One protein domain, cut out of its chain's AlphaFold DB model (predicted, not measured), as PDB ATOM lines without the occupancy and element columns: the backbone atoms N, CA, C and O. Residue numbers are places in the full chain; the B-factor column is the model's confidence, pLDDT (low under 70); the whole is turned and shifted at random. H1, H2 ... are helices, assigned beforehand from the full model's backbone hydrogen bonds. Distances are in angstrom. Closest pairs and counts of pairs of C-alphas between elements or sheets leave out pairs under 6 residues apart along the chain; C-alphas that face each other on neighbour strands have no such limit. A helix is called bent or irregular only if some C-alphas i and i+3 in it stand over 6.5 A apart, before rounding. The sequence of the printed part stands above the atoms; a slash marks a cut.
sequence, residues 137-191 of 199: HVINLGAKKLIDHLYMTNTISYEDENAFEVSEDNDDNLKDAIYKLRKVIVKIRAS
ATOM      1  N   HIS A 137       5.530  30.046  24.917       85.50
ATOM      2  CA  HIS A 137       6.314  31.134  25.495       85.50
ATOM      3  C   HIS A 137       6.735  30.829  26.939       85.50
ATOM      4  O   HIS A 137       7.881  31.081  27.303       85.50
ATOM      5  N   VAL A 138       5.840  30.254  27.752       88.62
ATOM      6  CA  VAL A 138       6.158  29.843  29.131       88.62
ATOM      7  C   VAL A 138       7.276  28.797  29.145       88.62
ATOM      8  O   VAL A 138       8.220  28.927  29.923       88.62
ATOM      9  N   ILE A 139       7.217  27.809  28.247       92.62
ATOM     10  CA  ILE A 139       8.275  26.800  28.088       92.62
ATOM     11  C   ILE A 139       9.597  27.463  27.682       92.62
ATOM     12  O   ILE A 139      10.626  27.177  28.286       92.62
ATOM     13  N   ASN A 140       9.574  28.379  26.710       88.50
ATOM     14  CA  ASN A 140      10.767  29.101  26.269       88.50
ATOM     15  C   ASN A 140      11.410  29.917  27.406       88.50
ATOM     16  O   ASN A 140      12.622  29.858  27.591       88.50
ATOM     17  N   LEU A 141      10.611  30.635  28.204       88.62
ATOM     18  CA  LEU A 141      11.108  31.362  29.378       88.62
ATOM     19  C   LEU A 141      11.705  30.422  30.431       88.62
ATOM     20  O   LEU A 141      12.767  30.711  30.979       88.62
ATOM     21  N   GLY A 142      11.042  29.295  30.701       90.69
ATOM     22  CA  GLY A 142      11.544  28.283  31.629       90.69
ATOM     23  C   GLY A 142      12.878  27.691  31.173       90.69
ATOM     24  O   GLY A 142      13.812  27.608  31.966       90.69
ATOM     25  N   ALA A 143      12.992  27.348  29.889       90.56
ATOM     26  CA  ALA A 143      14.221  26.826  29.301       90.56
ATOM     27  C   ALA A 143      15.363  27.848  29.360       90.56
ATOM     28  O   ALA A 143      16.454  27.494  29.794       90.56
ATOM     29  N   LYS A 144      15.107  29.116  28.999       83.81
ATOM     30  CA  LYS A 144      16.098  30.200  29.119       83.81
ATOM     31  C   LYS A 144      16.611  30.332  30.549       83.81
ATOM     32  O   LYS A 144      17.806  30.215  30.771       83.81
ATOM     33  N   LYS A 145      15.705  30.456  31.522       86.50
ATOM     34  CA  LYS A 145      16.072  30.616  32.933       86.50
ATOM     35  C   LYS A 145      16.822  29.403  33.494       86.50
ATOM     36  O   LYS A 145      17.688  29.557  34.351       86.50
ATOM     37  N   LEU A 146      16.489  28.200  33.025       85.88
ATOM     38  CA  LEU A 146      17.211  26.981  33.376       85.88
ATOM     39  C   LEU A 146      18.625  26.985  32.789       85.88
ATOM     40  O   LEU A 146      19.567  26.676  33.508       85.88
ATOM     41  N   ILE A 147      18.773  27.345  31.512       81.06
ATOM     42  CA  ILE A 147      20.083  27.491  30.869       81.06
ATOM     43  C   ILE A 147      20.900  28.543  31.615       81.06
ATOM     44  O   ILE A 147      22.027  28.250  31.990       81.06
ATOM     45  N   ASP A 148      20.326  29.702  31.932       75.44
ATOM     46  CA  ASP A 148      21.017  30.718  32.721       75.44
ATOM     47  C   ASP A 148      21.521  30.106  34.031       75.44
ATOM     48  O   ASP A 148      22.718  30.107  34.280       75.44
ATOM     49  N   HIS A 149      20.656  29.460  34.820       79.25
ATOM     50  CA  HIS A 149      21.054  28.875  36.104       79.25
ATOM     51  C   HIS A 149      22.100  27.751  35.991       79.25
ATOM     52  O   HIS A 149      22.961  27.622  36.861       79.25
ATOM     53  N   LEU A 150      22.026  26.913  34.957       73.62
ATOM     54  CA  LEU A 150      22.978  25.817  34.744       73.62
ATOM     55  C   LEU A 150      24.333  26.311  34.222       73.62
ATOM     56  O   LEU A 150      25.351  25.692  34.517       73.62
ATOM     57  N   TYR A 151      24.345  27.413  33.474       66.88
ATOM     58  CA  TYR A 151      25.538  27.964  32.829       66.88
ATOM     59  C   TYR A 151      26.059  29.252  33.509       66.88
ATOM     60  O   TYR A 151      26.995  29.869  33.003       66.88
ATOM     61  N   MET A 152      25.536  29.612  34.695       55.19
ATOM     62  CA  MET A 152      25.974  30.741  35.549       55.19
ATOM     63  C   MET A 152      27.439  30.677  36.020       55.19
ATOM     64  O   MET A 152      27.903  31.602  36.681       55.19
ATOM     65  N   THR A 153      28.194  29.628  35.690       51.34
ATOM     66  CA  THR A 153      29.649  29.598  35.898       51.34
ATOM     67  C   THR A 153      30.441  30.425  34.884       51.34
ATOM     68  O   THR A 153      31.582  30.755  35.186       51.34
ATOM     69  N   ASN A 154      29.862  30.822  33.741       54.56
ATOM     70  CA  ASN A 154      30.522  31.733  32.801       54.56
ATOM     71  C   ASN A 154      29.822  33.098  32.773       54.56
ATOM     72  O   ASN A 154      28.633  33.218  32.489       54.56
ATOM     73  N   THR A 155      30.609  34.128  33.066       51.66
ATOM     74  CA  THR A 155      30.298  35.551  33.265       51.66
ATOM     75  C   THR A 155      29.807  36.275  32.000       51.66
ATOM     76  O   THR A 155      30.267  37.374  31.698       51.66
ATOM     77  N   ILE A 156      28.921  35.676  31.203       55.97
ATOM     78  CA  ILE A 156      28.453  36.271  29.945       55.97
ATOM     79  C   ILE A 156      26.930  36.285  29.942       55.97
ATOM     80  O   ILE A 156      26.273  35.262  29.781       55.97
ATOM     81  N   SER A 157      26.365  37.477  30.123       52.25
ATOM     82  CA  SER A 157      24.937  37.721  29.929       52.25
ATOM     83  C   SER A 157      24.586  37.506  28.456       52.25
ATOM     84  O   SER A 157      25.044  38.231  27.576       52.25
ATOM     85  N   TYR A 158      23.772  36.489  28.184       58.56
ATOM     86  CA  TYR A 158      23.399  36.047  26.839       58.56
ATOM     87  C   TYR A 158      22.273  36.876  26.192       58.56
ATOM     88  O   TYR A 158      21.779  36.508  25.119       58.56
ATOM     89  N   GLU A 159      21.834  37.957  26.836       53.44
ATOM     90  CA  GLU A 159      20.715  38.792  26.377       53.44
ATOM     91  C   GLU A 159      21.159  39.953  25.470       53.44
ATOM     92  O   GLU A 159      20.343  40.464  24.707       53.44
ATOM     93  N   ASP A 160      22.441  40.330  25.489       57.94
ATOM     94  CA  ASP A 160      22.978  41.411  24.659       57.94
ATOM     95  C   ASP A 160      23.834  40.848  23.513       57.94
ATOM     96  O   ASP A 160      24.937  40.337  23.721       57.94
ATOM     97  N   GLU A 161      23.317  40.921  22.282       55.28
ATOM     98  CA  GLU A 161      24.049  40.485  21.087       55.28
ATOM     99  C   GLU A 161      25.326  41.316  20.852       55.28
ATOM    100  O   GLU A 161      26.296  40.776  20.317       55.28
ATOM    101  N   ASN A 162      25.378  42.576  21.316       56.25
ATOM    102  CA  ASN A 162      26.557  43.438  21.173       56.25
ATOM    103  C   ASN A 162      27.668  43.083  22.171       56.25
ATOM    104  O   ASN A 162      28.850  43.257  21.876       56.25
ATOM    105  N   ALA A 163      27.317  42.543  23.342       58.84
ATOM    106  CA  ALA A 163      28.294  42.157  24.361       58.84
ATOM    107  C   ALA A 163      29.219  41.021  23.885       58.84
ATOM    108  O   ALA A 163      30.357  40.904  24.338       58.84
ATOM    109  N   PHE A 164      28.755  40.200  22.938       61.22
ATOM    110  CA  PHE A 164      29.534  39.085  22.408       61.22
ATOM    111  C   PHE A 164      30.658  39.539  21.465       61.22
ATOM    112  O   PHE A 164      31.734  38.937  21.471       61.22
ATOM    113  N   GLU A 165      30.442  40.607  20.690       59.19
ATOM    114  CA  GLU A 165      31.444  41.151  19.758       59.19
ATOM    115  C   GLU A 165      32.681  41.704  20.480       59.19
ATOM    116  O   GLU A 165      33.781  41.673  19.929       59.19
ATOM    117  N   VAL A 166      32.507  42.153  21.728       60.34
ATOM    118  CA  VAL A 166      33.558  42.754  22.567       60.34
ATOM    119  C   VAL A 166      34.180  41.737  23.540       60.34
ATOM    120  O   VAL A 166      35.213  42.007  24.145       60.34
ATOM    121  N   SER A 167      33.584  40.550  23.698       64.75
ATOM    122  CA  SER A 167      34.069  39.544  24.652       64.75
ATOM    123  C   SER A 167      35.380  38.879  24.199       64.75
ATOM    124  O   SER A 167      35.459  38.303  23.109       64.75
ATOM    125  N   GLU A 168      36.409  38.923  25.053       62.84
ATOM    126  CA  GLU A 168      37.691  38.255  24.806       62.84
ATOM    127  C   GLU A 168      37.567  36.723  24.908       62.84
ATOM    128  O   GLU A 168      36.882  36.172  25.781       62.84
ATOM    129  N   ASP A 169      38.262  36.024  24.004       68.06
ATOM    130  CA  ASP A 169      38.413  34.569  24.042       68.06
ATOM    131  C   ASP A 169      39.326  34.176  25.207       68.06
ATOM    132  O   ASP A 169      40.539  34.067  25.046       68.06
ATOM    133  N   ASN A 170      38.745  33.937  26.381       72.62
ATOM    134  CA  ASN A 170      39.438  33.225  27.451       72.62
ATOM    135  C   ASN A 170      39.160  31.712  27.363       72.62
ATOM    136  O   ASN A 170      38.104  31.288  26.881       72.62
ATOM    137  N   ASP A 171      40.092  30.897  27.854       65.81
ATOM    138  CA  ASP A 171      40.063  29.430  27.799       65.81
ATOM    139  C   ASP A 171      38.802  28.836  28.457       65.81
ATOM    140  O   ASP A 171      38.261  27.829  27.998       65.81
ATOM    141  N   ASP A 172      38.263  29.513  29.473       67.75
ATOM    142  CA  ASP A 172      37.007  29.137  30.130       67.75
ATOM    143  C   ASP A 172      35.769  29.435  29.265       67.75
ATOM    144  O   ASP A 172      34.839  28.627  29.200       67.75
ATOM    145  N   ASN A 173      35.769  30.541  28.513       64.50
ATOM    146  CA  ASN A 173      34.697  30.878  27.565       64.50
ATOM    147  C   ASN A 173      34.713  29.927  26.363       64.50
ATOM    148  O   ASN A 173      33.668  29.478  25.893       64.50
ATOM    149  N   LEU A 174      35.906  29.538  25.908       65.62
ATOM    150  CA  LEU A 174      36.090  28.575  24.827       65.62
ATOM    151  C   LEU A 174      35.829  27.121  25.267       65.62
ATOM    152  O   LEU A 174      35.898  26.210  24.443       65.62
ATOM    153  N   LYS A 175      35.497  26.843  26.527       69.12
ATOM    154  CA  LYS A 175      34.973  25.526  26.935       69.12
ATOM    155  C   LYS A 175      33.454  25.445  26.817       69.12
ATOM    156  O   LYS A 175      32.932  24.352  26.599       69.12
ATOM    157  N   ASP A 176      32.760  26.579  26.848       74.25
ATOM    158  CA  ASP A 176      31.310  26.624  26.716       74.25
ATOM    159  C   ASP A 176      30.855  26.442  25.253       74.25
ATOM    160  O   ASP A 176      31.231  27.172  24.329       74.25
ATOM    161  N   ALA A 177      30.016  25.429  25.033       76.00
ATOM    162  CA  ALA A 177      29.442  25.131  23.729       76.00
ATOM    163  C   ALA A 177      28.487  26.239  23.254       76.00
ATOM    164  O   ALA A 177      28.430  26.517  22.052       76.00
ATOM    165  N   ILE A 178      27.770  26.896  24.174       75.06
ATOM    166  CA  ILE A 178      26.834  27.980  23.844       75.06
ATOM    167  C   ILE A 178      27.616  29.209  23.370       75.06
ATOM    168  O   ILE A 178      27.298  29.755  22.306       75.06
ATOM    169  N   TYR A 179      28.680  29.588  24.087       75.75
ATOM    170  CA  TYR A 179      29.621  30.629  23.667       75.75
ATOM    171  C   TYR A 179      30.165  30.373  22.251       75.75
ATOM    172  O   TYR A 179      30.053  31.233  21.374       75.75
ATOM    173  N   LYS A 180      30.666  29.162  21.967       78.19
ATOM    174  CA  LYS A 180      31.173  28.803  20.627       78.19
ATOM    175  C   LYS A 180      30.130  28.966  19.526       78.19
ATOM    176  O   LYS A 180      30.429  29.553  18.486       78.19
ATOM    177  N   LEU A 181      28.922  28.447  19.739       82.00
ATOM    178  CA  LEU A 181      27.844  28.520  18.750       82.00
ATOM    179  C   LEU A 181      27.466  29.976  18.451       82.00
ATOM    180  O   LEU A 181      27.344  30.350  17.283       82.00
ATOM    181  N   ARG A 182      27.365  30.823  19.482       78.25
ATOM    182  CA  ARG A 182      27.109  32.263  19.315       78.25
ATOM    183  C   ARG A 182      28.244  32.971  18.575       78.25
ATOM    184  O   ARG A 182      27.964  33.752  17.667       78.25
ATOM    185  N   LYS A 183      29.507  32.625  18.853       78.12
ATOM    186  CA  LYS A 183      30.670  33.167  18.125       78.12
ATOM    187  C   LYS A 183      30.632  32.866  16.640       78.12
ATOM    188  O   LYS A 183      30.937  33.730  15.818       78.12
ATOM    189  N   VAL A 184      30.254  31.641  16.290       83.06
ATOM    190  CA  VAL A 184      30.089  31.243  14.891       83.06
ATOM    191  C   VAL A 184      28.961  32.044  14.239       83.06
ATOM    192  O   VAL A 184      29.159  32.552  13.140       83.06
ATOM    193  N   ILE A 185      27.823  32.236  14.915       83.56
ATOM    194  CA  ILE A 185      26.713  33.058  14.398       83.56
ATOM    195  C   ILE A 185      27.163  34.501  14.125       83.56
ATOM    196  O   ILE A 185      26.872  35.022  13.048       83.56
ATOM    197  N   VAL A 186      27.902  35.131  15.046       82.19
ATOM    198  CA  VAL A 186      28.449  36.490  14.857       82.19
ATOM    199  C   VAL A 186      29.357  36.547  13.625       82.19
ATOM    200  O   VAL A 186      29.170  37.398  12.755       82.19
ATOM    201  N   LYS A 187      30.284  35.590  13.480       83.19
ATOM    202  CA  LYS A 187      31.166  35.504  12.303       83.19
ATOM    203  C   LYS A 187      30.389  35.301  10.998       83.19
ATOM    204  O   LYS A 187      30.726  35.924   9.994       83.19
ATOM    205  N   ILE A 188      29.342  34.470  11.005       83.75
ATOM    206  CA  ILE A 188      28.474  34.264   9.836       83.75
ATOM    207  C   ILE A 188      27.778  35.575   9.463       83.75
ATOM    208  O   ILE A 188      27.822  35.965   8.298       83.75
ATOM    209  N   ARG A 189      27.190  36.291  10.429       81.62
ATOM    210  CA  ARG A 189      26.520  37.578  10.177       81.62
ATOM    211  C   ARG A 189      27.471  38.611   9.567       81.62
ATOM    212  O   ARG A 189      27.106  39.236   8.579       81.62
ATOM    213  N   ALA A 190      28.693  38.728  10.091       80.06
ATOM    214  CA  ALA A 190      29.715  39.640   9.565       80.06
ATOM    215  C   ALA A 190      30.220  39.257   8.160       80.06
ATOM    216  O   ALA A 190      30.685  40.113   7.413       80.06
ATOM    217  N   SER A 191      30.136  37.974   7.791       80.75
ATOM    218  CA  SER A 191      30.555  37.480   6.472       80.75
ATOM    219  C   SER A 191      29.519  37.694   5.363       80.75
ATOM    220  O   SER A 191      29.860  37.568   4.185       80.75
TER     221      SER A 191
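This is residues 137 to 191 of the 199 residues of the protein "BED-type domain-containing protein" of Rhizophagus sp. MUCL 43196 (UniProt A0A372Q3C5). Two helices of equal residue count, H1 and H3, stand well separated at the two ends of a loosely built domain, and the short helix H2 with two winding links fills the stretch of chain between them. H1 is an arm that reaches away from the rest, with its residues 137 to 143 sticking out, and this arm makes much of the longest axis; H3, H2 and the links make the body, with few contacts between its helices. The printed part has 55 residues with three named helices, in the order H1, H2, H3 along the chain, and no named strand; the class is all helix, and 36 of the 55 residues are in named helices. With a radius of gyration of the C-alphas of 12.1 A, the whole is only just compact, close to loose, and the C-alphas span 34 by 24 by 16 A along their three main axes.

The printed part begins with H1, residues 137 to 151, which measures 20.8 A from first to last C-alpha. The C-alpha of His 137 is at (6.314, 31.134, 25.495) and that of Tyr 151 at (25.538, 27.964, 32.829), and the helix runs mainly toward higher x. Residues 152 to 160 form the link to H2, which holds residues 161 to 166. From C-alpha 161 at (24.049, 40.485, 21.087) to C-alpha 166 at (33.558, 42.754, 22.567), H2 also runs mainly toward higher x. A link of 10 residues follows, residues 167 to 176, in which residues 173 to 175 are a short helical run without a name. H3, residues 177 to 191, measures 21.2 A from first to last C-alpha. It runs from C-alpha 177 at (29.442, 25.131, 23.729) to C-alpha 191 at (30.555, 37.480, 6.472), with z falling and y rising.

H1 touches no helix. It is apart from H2, although the two follow each other in the chain, and it is apart from H3. Residues 137 to 143, which belong to H1, stand free: no C-alpha 8 or more residues away along the chain is within 10 A of theirs. H2 and H3 only just touch, with 3 pairs of C-alphas within 8 A. Their closest C-alphas are those of Phe 164 and Lys 183, 7.4 A apart. H3 touches H2 with its residues 182 to 186 alone. The lines of H2 and H3 are about perpendicular, at 89 degrees, and their centres are 10.5 A apart. In H1 and H3 every backbone O i to N i+4 pair is within hydrogen-bond range. In H2 the count is 0 of 2 such pairs, beside 1 of 3 O i to N i+3 pairs. No helix is bent or irregular.

The two C-alphas farthest apart are those of Val 138, in H1, and Ser 191, the last residue of H3, at 34.2 A. The first and last printed C-alphas, those of His 137 and Ser 191, are 31.5 A apart. The printed part runs from residue 137 to residue 191 without a cut. The link from H1 to H2, with 9 residues, and the link from H2 to H3, with 10 residues, are both short but not tight. The mean pLDDT of the printed part is 72.3. It is under 70 in 24 residues, namely 151 to 169 and 171 to 175; these include Tyr 151 of H1 and the whole of H2. The mean pLDDT is 84 in H1, 59 in H2 and 80 in H3.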